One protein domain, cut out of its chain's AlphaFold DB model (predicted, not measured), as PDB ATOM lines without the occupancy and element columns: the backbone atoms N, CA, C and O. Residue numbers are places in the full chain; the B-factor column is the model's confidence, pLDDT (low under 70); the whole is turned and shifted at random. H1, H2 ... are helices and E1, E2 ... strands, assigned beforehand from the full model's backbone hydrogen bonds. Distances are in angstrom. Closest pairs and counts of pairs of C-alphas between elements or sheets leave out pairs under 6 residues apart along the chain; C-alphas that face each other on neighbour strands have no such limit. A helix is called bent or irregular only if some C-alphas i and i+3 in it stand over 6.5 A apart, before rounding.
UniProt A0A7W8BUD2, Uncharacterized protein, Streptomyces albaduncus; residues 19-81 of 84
ATOM      1  N   ALA A  19      28.869  13.932  39.949       96.50
ATOM      2  CA  ALA A  19      29.649  15.095  40.333       96.50
ATOM      3  C   ALA A  19      30.259  14.865  41.710       96.50
ATOM      4  O   ALA A  19      29.563  14.453  42.639       96.50
ATOM      5  N   GLU A  20      31.543  15.170  41.843       96.00
ATOM      6  CA  GLU A  20      32.303  14.933  43.065       96.00
ATOM      7  C   GLU A  20      33.195  16.132  43.380       96.00
ATOM      8  O   GLU A  20      33.791  16.742  42.491       96.00
ATOM      9  N   VAL A  21      33.290  16.468  44.666       97.00
ATOM     10  CA  VAL A  21      34.319  17.374  45.179       97.00
ATOM     11  C   VAL A  21      35.393  16.520  45.831       97.00
ATOM     12  O   VAL A  21      35.140  15.890  46.857       97.00
ATOM     13  N   THR A  22      36.590  16.526  45.260       94.94
ATOM     14  CA  THR A  22      37.742  15.785  45.776       94.94
ATOM     15  C   THR A  22      38.763  16.744  46.370       94.94
ATOM     16  O   THR A  22      38.861  17.909  45.980       94.94
ATOM     17  N   THR A  23      39.515  16.269  47.361       96.38
ATOM     18  CA  THR A  23      40.665  16.994  47.910       96.38
ATOM     19  C   THR A  23      41.902  16.146  47.690       96.38
ATOM     20  O   THR A  23      41.960  15.004  48.140       96.38
ATOM     21  N   ASP A  24      42.879  16.706  46.993       92.25
ATOM     22  CA  ASP A  24      44.188  16.092  46.841       92.25
ATOM     23  C   ASP A  24      44.873  16.032  48.216       92.25
ATOM     24  O   ASP A  24      45.019  17.053  48.890       92.25
ATOM     25  N   LEU A  25      45.232  14.828  48.668       93.94
ATOM     26  CA  LEU A  25      45.736  14.605  50.029       93.94
ATOM     27  C   LEU A  25      47.139  15.179  50.250       93.94
ATOM     28  O   LEU A  25      47.484  15.513  51.383       93.94
ATOM     29  N   ASP A  26      47.924  15.318  49.185       96.31
ATOM     30  CA  ASP A  26      49.309  15.781  49.260       96.31
ATOM     31  C   ASP A  26      49.395  17.313  49.209       96.31
ATOM     32  O   ASP A  26      50.249  17.926  49.850       96.31
ATOM     33  N   THR A  27      48.492  17.953  48.463       94.56
ATOM     34  CA  THR A  27      48.500  19.400  48.199       94.56
ATOM     35  C   THR A  27      47.363  20.157  48.883       94.56
ATOM     36  O   THR A  27      47.393  21.387  48.942       94.56
ATOM     37  N   GLY A  28      46.343  19.456  49.382       95.56
ATOM     38  CA  GLY A  28      45.117  20.049  49.920       95.56
ATOM     39  C   GLY A  28      44.238  20.723  48.860       95.56
ATOM     40  O   GLY A  28      43.294  21.436  49.208       95.56
ATOM     41  N   ARG A  29      44.546  20.553  47.566       95.88
ATOM     42  CA  ARG A  29      43.816  21.213  46.480       95.88
ATOM     43  C   ARG A  29      42.423  20.609  46.329       95.88
ATOM     44  O   ARG A  29      42.279  19.407  46.132       95.88
ATOM     45  N   LEU A  30      41.410  21.471  46.354       96.75
ATOM     46  CA  LEU A  30      40.026  21.113  46.049       96.75
ATOM     47  C   LEU A  30      39.800  21.088  44.538       96.75
ATOM     48  O   LEU A  30      40.112  22.063  43.856       96.75
ATOM     49  N   THR A  31      39.209  20.003  44.051       96.38
ATOM     50  CA  THR A  31      38.845  19.815  42.643       96.38
ATOM     51  C   THR A  31      37.363  19.464  42.564       96.38
ATOM     52  O   THR A  31      36.865  18.680  43.370       96.38
ATOM     53  N   LEU A  32      36.643  20.057  41.613       97.38
ATOM     54  CA  LEU A  32      35.274  19.669  41.286       97.38
ATOM     55  C   LEU A  32      35.310  18.911  39.967       97.38
ATOM     56  O   LEU A  32      35.718  19.485  38.963       97.38
ATOM     57  N   VAL A  33      34.861  17.663  39.961       96.69
ATOM     58  CA  VAL A  33      34.778  16.844  38.748       96.69
ATOM     59  C   VAL A  33      33.332  16.488  38.442       96.69
ATOM     60  O   VAL A  33      32.494  16.437  39.347       96.69
ATOM     61  N   ALA A  34      33.026  16.265  37.168       97.00
ATOM     62  CA  ALA A  34      31.730  15.746  36.754       97.00
ATOM     63  C   ALA A  34      31.855  14.826  35.539       97.00
ATOM     64  O   ALA A  34      32.752  15.001  34.721       97.00
ATOM     65  N   SER A  35      30.933  13.873  35.434       96.31
ATOM     66  CA  SER A  35      30.827  12.900  34.344       96.31
ATOM     67  C   SER A  35      29.382  12.832  33.853       96.31
ATOM     68  O   SER A  35      28.438  12.950  34.644       96.31
ATOM     69  N   THR A  36      29.210  12.636  32.548       94.25
ATOM     70  CA  THR A  36      27.917  12.316  31.924       94.25
ATOM     71  C   THR A  36      27.910  10.944  31.253       94.25
ATOM     72  O   THR A  36      26.922  10.576  30.616       94.25
ATOM     73  N   ASP A  37      28.984  10.172  31.419       91.88
ATOM     74  CA  ASP A  37      29.135   8.819  30.897       91.88
ATOM     75  C   ASP A  37      29.057   7.756  32.005       91.88
ATOM     76  O   ASP A  37      29.604   7.905  33.098       91.88
ATOM     77  N   HIS A  38      28.427   6.623  31.684       83.19
ATOM     78  CA  HIS A  38      28.275   5.467  32.576       83.19
ATOM     79  C   HIS A  38      29.619   4.872  32.996       83.19
ATOM     80  O   HIS A  38      29.722   4.281  34.067       83.19
ATOM     81  N   HIS A  39      30.629   4.978  32.135       86.31
ATOM     82  CA  HIS A  39      31.957   4.437  32.403       86.31
ATOM     83  C   HIS A  39      32.899   5.483  32.998       86.31
ATOM     84  O   HIS A  39      34.086   5.197  33.153       86.31
ATOM     85  N   MET A  40      32.389   6.685  33.300       84.94
ATOM     86  CA  MET A  40      33.169   7.830  33.765       84.94
ATOM     87  C   MET A  40      34.368   8.150  32.860       84.94
ATOM     88  O   MET A  40      35.370   8.698  33.318       84.94
ATOM     89  N   SER A  41      34.287   7.806  31.568       85.12
ATOM     90  CA  SER A  41      35.384   8.056  30.627       85.12
ATOM     91  C   SER A  41      35.560   9.544  30.311       85.12
ATOM     92  O   SER A  41      36.623   9.944  29.839       85.12
ATOM     93  N   ASP A  42      34.541  10.358  30.609       87.56
ATOM     94  CA  ASP A  42      34.531  11.816  30.489       87.56
ATOM     95  C   ASP A  42      34.675  12.541  31.839       87.56
ATOM     96  O   ASP A  42      34.426  13.744  31.900       87.56
ATOM     97  N   LEU A  43      35.066  11.839  32.913       90.38
ATOM     98  CA  LEU A  43      35.260  12.463  34.218       90.38
ATOM     99  C   LEU A  43      36.394  13.489  34.151       90.38
ATOM    100  O   LEU A  43      37.569  13.131  34.078       90.38
ATOM    101  N   ASP A  44      36.027  14.764  34.214       91.31
ATOM    102  CA  ASP A  44      36.965  15.874  34.078       91.31
ATOM    103  C   ASP A  44      36.683  16.970  35.108       91.31
ATOM    104  O   ASP A  44      35.581  17.075  35.661       91.31
ATOM    105  N   GLU A  45      37.692  17.799  35.370       95.75
ATOM    106  CA  GLU A  45      37.555  18.973  36.223       95.75
ATOM    107  C   GLU A  45      36.613  19.992  35.569       95.75
ATOM    108  O   GLU A  45      36.760  20.391  34.412       95.75
ATOM    109  N   VAL A  46      35.625  20.458  36.330       96.94
ATOM    110  CA  VAL A  46      34.623  21.411  35.861       96.94
ATOM    111  C   VAL A  46      34.519  22.614  36.781       96.94
ATOM    112  O   VAL A  46      34.620  22.539  38.003       96.94
ATOM    113  N   SER A  47      34.201  23.765  36.190       97.25
ATOM    114  CA  SER A  47      33.809  24.929  36.981       97.25
ATOM    115  C   SER A  47      32.421  24.733  37.619       97.25
ATOM    116  O   SER A  47      31.548  24.082  37.030       97.25
ATOM    117  N   PRO A  48      32.120  25.396  38.755       98.06
ATOM    118  CA  PRO A  48      30.780  25.366  39.347       98.06
ATOM    119  C   PRO A  48      29.673  25.853  38.400       98.06
ATOM    120  O   PRO A  48      28.534  25.393  38.470       98.06
ATOM    121  N   ALA A  49      29.985  26.802  37.510       98.12
ATOM    122  CA  ALA A  49      29.038  27.284  36.508       98.12
ATOM    123  C   ALA A  49      28.729  26.207  35.459       98.12
ATOM    124  O   ALA A  49      27.565  26.030  35.097       98.12
ATOM    125  N   ARG A  50      29.748  25.455  35.022       97.12
ATOM    126  CA  ARG A  50      29.570  24.334  34.096       97.12
ATOM    127  C   ARG A  50      28.710  23.238  34.718       97.12
ATOM    128  O   ARG A  50      27.742  22.834  34.080       97.12
ATOM    129  N   LEU A  51      28.987  22.839  35.963       98.19
ATOM    130  CA  LEU A  51      28.170  21.843  36.664       98.19
ATOM    131  C   LEU A  51      26.704  22.283  36.778       98.19
ATOM    132  O   LEU A  51      25.804  21.504  36.487       98.19
ATOM    133  N   ARG A  52      26.434  23.549  37.124       98.56
ATOM    134  CA  ARG A  52      25.053  24.065  37.142       98.56
ATOM    135  C   ARG A  52      24.370  23.988  35.774       98.56
ATOM    136  O   ARG A  52      23.172  23.724  35.723       98.56
ATOM    137  N   GLY A  53      25.115  24.189  34.687       98.12
ATOM    138  CA  GLY A  53      24.623  23.968  33.325       98.12
ATOM    139  C   GLY A  53      24.235  22.508  33.078       98.12
ATOM    140  O   GLY A  53      23.120  22.248  32.636       98.12
ATOM    141  N   LEU A  54      25.106  21.563  33.452       97.12
ATOM    142  CA  LEU A  54      24.825  20.124  33.357       97.12
ATOM    143  C   LEU A  54      23.590  19.730  34.181       97.12
ATOM    144  O   LEU A  54      22.738  18.994  33.697       97.12
ATOM    145  N   VAL A  55      23.432  20.284  35.387       98.31
ATOM    146  CA  VAL A  55      22.247  20.065  36.236       98.31
ATOM    147  C   VAL A  55      20.976  20.623  35.594       98.31
ATOM    148  O   VAL A  55      19.929  19.980  35.636       98.31
ATOM    149  N   ALA A  56      21.033  21.819  35.004       98.31
ATOM    150  CA  ALA A  56      19.883  22.390  34.305       98.31
ATOM    151  C   ALA A  56      19.464  21.517  33.115       98.31
ATOM    152  O   ALA A  56      18.274  21.336  32.865       98.31
ATOM    153  N   ASP A  57      20.434  20.942  32.412       96.81
ATOM    154  CA  ASP A  57      20.177  19.998  31.338       96.81
ATOM    155  C   ASP A  57      19.627  18.666  31.852       96.81
ATOM    156  O   ASP A  57      18.651  18.179  31.283       96.81
ATOM    157  N   ALA A  58      20.163  18.126  32.946       97.88
ATOM    158  CA  ALA A  58      19.653  16.927  33.606       97.88
ATOM    159  C   ALA A  58      18.180  17.079  34.017       97.88
ATOM    160  O   ALA A  58      17.378  16.184  33.770       97.88
ATOM    161  N   ARG A  59      17.792  18.244  34.551       98.31
ATOM    162  CA  ARG A  59      16.393  18.540  34.905       98.31
ATOM    163  C   ARG A  59      15.440  18.411  33.719       98.31
ATOM    164  O   ARG A  59      14.414  17.770  33.860       98.31
ATOM    165  N   LYS A  60      15.822  18.897  32.534       97.25
ATOM    166  CA  LYS A  60      14.995  18.725  31.325       97.25
ATOM    167  C   LYS A  60      14.767  17.248  30.980       97.25
ATOM    168  O   LYS A  60      13.710  16.895  30.479       97.25
ATOM    169  N   ARG A  61      15.753  16.377  31.238       97.06
ATOM    170  CA  ARG A  61      15.618  14.928  30.995       97.06
ATOM    171  C   ARG A  61      14.728  14.274  32.053       97.06
ATOM    172  O   ARG A  61      13.985  13.358  31.727       97.06
ATOM    173  N   LEU A  62      14.754  14.771  33.290       98.12
ATOM    174  CA  LEU A  62      13.800  14.357  34.323       98.12
ATOM    175  C   LEU A  62      12.361  14.746  33.948       98.12
ATOM    176  O   LEU A  62      11.469  13.915  34.084       98.12
ATOM    177  N   ASP A  63      12.143  15.933  33.374       98.25
ATOM    178  CA  ASP A  63      10.820  16.321  32.858       98.25
ATOM    179  C   ASP A  63      10.338  15.344  31.761       98.25
ATOM    180  O   ASP A  63       9.159  14.991  31.679       98.25
ATOM    181  N   GLU A  64      11.252  14.845  30.919       96.94
ATOM    182  CA  GLU A  64      10.934  13.814  29.925       96.94
ATOM    183  C   GLU A  64      10.604  12.453  30.559       96.94
ATOM    184  O   GLU A  64       9.728  11.751  30.046       96.94
ATOM    185  N   PHE A  65      11.237  12.084  31.678       97.69
ATOM    186  CA  PHE A  65      10.873  10.876  32.431       97.69
ATOM    187  C   PHE A  65       9.445  10.974  32.964       97.69
ATOM    188  O   PHE A  65       8.660  10.037  32.800       97.69
ATOM    189  N   GLU A  66       9.083  12.116  33.551       98.00
ATOM    190  CA  GLU A  66       7.722  12.362  34.030       98.00
ATOM    191  C   GLU A  66       6.714  12.298  32.878       98.00
ATOM    192  O   GLU A  66       5.666  11.659  32.993       98.00
ATOM    193  N   ARG A  67       7.053  12.876  31.719       96.25
ATOM    194  CA  ARG A  67       6.219  12.778  30.514       96.25
ATOM    195  C   ARG A  67       5.999  11.325  30.088       96.25
ATOM    196  O   ARG A  67       4.867  10.969  29.764       96.25
ATOM    197  N   LEU A  68       7.044  10.492  30.091       95.44
ATOM    198  CA  LEU A  68       6.932   9.069  29.754       95.44
ATOM    199  C   LEU A  68       6.049   8.307  30.748       95.44
ATOM    200  O   LEU A  68       5.236   7.482  30.326       95.44
ATOM    201  N   ALA A  69       6.172   8.596  32.044       95.88
ATOM    202  CA  ALA A  69       5.331   7.993  33.075       95.88
ATOM    203  C   ALA A  69       3.849   8.355  32.874       95.88
ATOM    204  O   ALA A  69       3.002   7.463  32.796       95.88
ATOM    205  N   ASN A  70       3.553   9.643  32.678       95.69
ATOM    206  CA  ASN A  70       2.196  10.138  32.429       95.69
ATOM    207  C   ASN A  70       1.599   9.546  31.142       95.69
ATOM    208  O   ASN A  70       0.434   9.151  31.097       95.69
ATOM    209  N   GLU A  71       2.401   9.449  30.078       92.94
ATOM    210  CA  GLU A  71       1.987   8.836  28.817       92.94
ATOM    211  C   GLU A  71       1.667   7.343  28.989       92.94
ATOM    212  O   GLU A  71       0.690   6.844  28.425       92.94
ATOM    213  N   HIS A  72       2.458   6.622  29.785       92.06
ATOM    214  CA  HIS A  72       2.198   5.221  30.096       92.06
ATOM    215  C   HIS A  72       0.902   5.038  30.897       92.06
ATOM    216  O   HIS A  72       0.072   4.202  30.531       92.06
ATOM    217  N   GLU A  73       0.694   5.849  31.935       93.88
ATOM    218  CA  GLU A  73      -0.526   5.833  32.745       93.88
ATOM    219  C   GLU A  73      -1.772   6.113  31.893       93.88
ATOM    220  O   GLU A  73      -2.721   5.324  31.905       93.88
ATOM    221  N   ALA A  74      -1.747   7.159  31.062       90.94
ATOM    222  CA  ALA A  74      -2.853   7.490  30.164       90.94
ATOM    223  C   ALA A  74      -3.191   6.334  29.203       90.94
ATOM    224  O   ALA A  74      -4.364   6.043  28.949       90.94
ATOM    225  N   ARG A  75      -2.173   5.624  28.696       88.06
ATOM    226  CA  ARG A  75      -2.364   4.440  27.842       88.06
ATOM    227  C   ARG A  75      -2.984   3.270  28.607       88.06
ATOM    228  O   ARG A  75      -3.792   2.547  28.026       88.06
ATOM    229  N   ILE A  76      -2.625   3.065  29.877       91.12
ATOM    230  CA  ILE A  76      -3.258   2.050  30.731       91.12
ATOM    231  C   ILE A  76      -4.732   2.398  30.947       91.12
ATOM    232  O   ILE A  76      -5.594   1.563  30.670       91.12
ATOM    233  N   LEU A  77      -5.036   3.627  31.369       89.88
ATOM    234  CA  LEU A  77      -6.407   4.069  31.647       89.88
ATOM    235  C   LEU A  77      -7.303   3.976  30.406       89.88
ATOM    236  O   LEU A  77      -8.400   3.420  30.473       89.88
ATOM    237  N   SER A  78      -6.797   4.412  29.248       85.31
ATOM    238  CA  SER A  78      -7.507   4.294  27.970       85.31
ATOM    239  C   SER A  78      -7.822   2.839  27.603       85.31
ATOM    240  O   SER A  78      -8.908   2.562  27.095       85.31
ATOM    241  N   ARG A  79      -6.918   1.891  27.890       82.69
ATOM    242  CA  ARG A  79      -7.150   0.456  27.643       82.69
ATOM    243  C   ARG A  79      -8.137  -0.173  28.623       82.69
ATOM    244  O   ARG A  79      -8.818  -1.121  28.249       82.69
ATOM    245  N   LEU A  80      -8.213   0.334  29.853       84.25
ATOM    246  CA  LEU A  80      -9.129  -0.160  30.884       84.25
ATOM    247  C   LEU A  80     -10.559   0.387  30.734       84.25
ATOM    248  O   LEU A  80     -11.444  -0.028  31.476       84.25
ATOM    249  N   GLY A  81     -10.806   1.294  29.781       67.12
ATOM    250  CA  GLY A  81     -12.134   1.863  29.533       67.12
ATOM    251  C   GLY A  81     -12.626   2.801  30.640       67.12
ATOM    252  O   GLY A  81     -13.799   3.165  30.654       67.12
TER     253      GLY A  81
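AT A GLANCE: This is residues 19 to 81 of the 84 residues of an uncharacterized protein of Streptomyces albaduncus (UniProt A0A7W8BUD2). One long helix, H1, sticks out like an arm from a small head, which holds a hairpin of two strands, E1 and E2, and a loop of residues 36 to 47. The near end of H1, residues 48 to 55, comes close to the hairpin, while residues 59 to 81 stand free on one side and the hairpin's turn, residues 24 to 29, stands free too. The printed part has 63 residues, with two named strands and then one named helix, in the order E1, E2, H1; the sheet of order E1 - E2 is antiparallel and the class is mixed, helices and strands. The whole is extended, with a radius of gyration of the C-alphas of 18.9 A, and the C-alphas span 66 by 23 by 16 A, the arm making much of the length.

HOW THE PARTS SIT: Start at the first printed residue, where strand E1 takes residues 19 to 23, and go on to strand E2, residues 30 to 35. The two are antiparallel neighbours and form a hairpin, with 155 degrees between their directions. Look at C-alphas 19 and 34, which face each other at 4.2 A, and at C-alphas 23 and 30, at 4.6 A. Between the strands, N 20 and O 33 are within hydrogen-bond range at 3.0 A, as are N 31 and O 22 at 2.9 A. Beyond the hairpin, residues 33 to 34 of E2 make a short antiparallel pairing with residues 44 to 45. Next comes helix H1, residues 48 to 80. Its closest C-alpha to E2 is that of Leu 51, 7.1 A from the C-alpha of Ala 34; to E1 the closest pair is the C-alphas of Leu 51 and Ala 19, 7.8 A apart. In H1, every O i to N i+4 pair is within hydrogen-bond range.

IN THESE COORDINATES: Find C-alpha 19 at (29.649, 15.095, 40.333), where E1 begins; its five residues run 13.5 A to C-alpha 23. E2, six residues, runs 17.0 A from C-alpha 30 to C-alpha 35. Find C-alpha 48 at (30.780, 25.366, 39.347); from there H1, 33 residues, runs 48.1 A to C-alpha 80 at (-9.129, -0.160, 30.884), and it is not bent.

THE WHOLE: The two C-alphas farthest apart are those of Asp 26 and Gly 81, 66.0 A. Without the stretches that stand free, the body has 34 residues and spans 26 by 23 by 10 A. The printed part has no cut. The link from E1 to E2 is short, and the link from E2 to H1 is long, with 12 residues. The mean pLDDT of the printed part is 93.9, and one residue, Gly 81, is under 70.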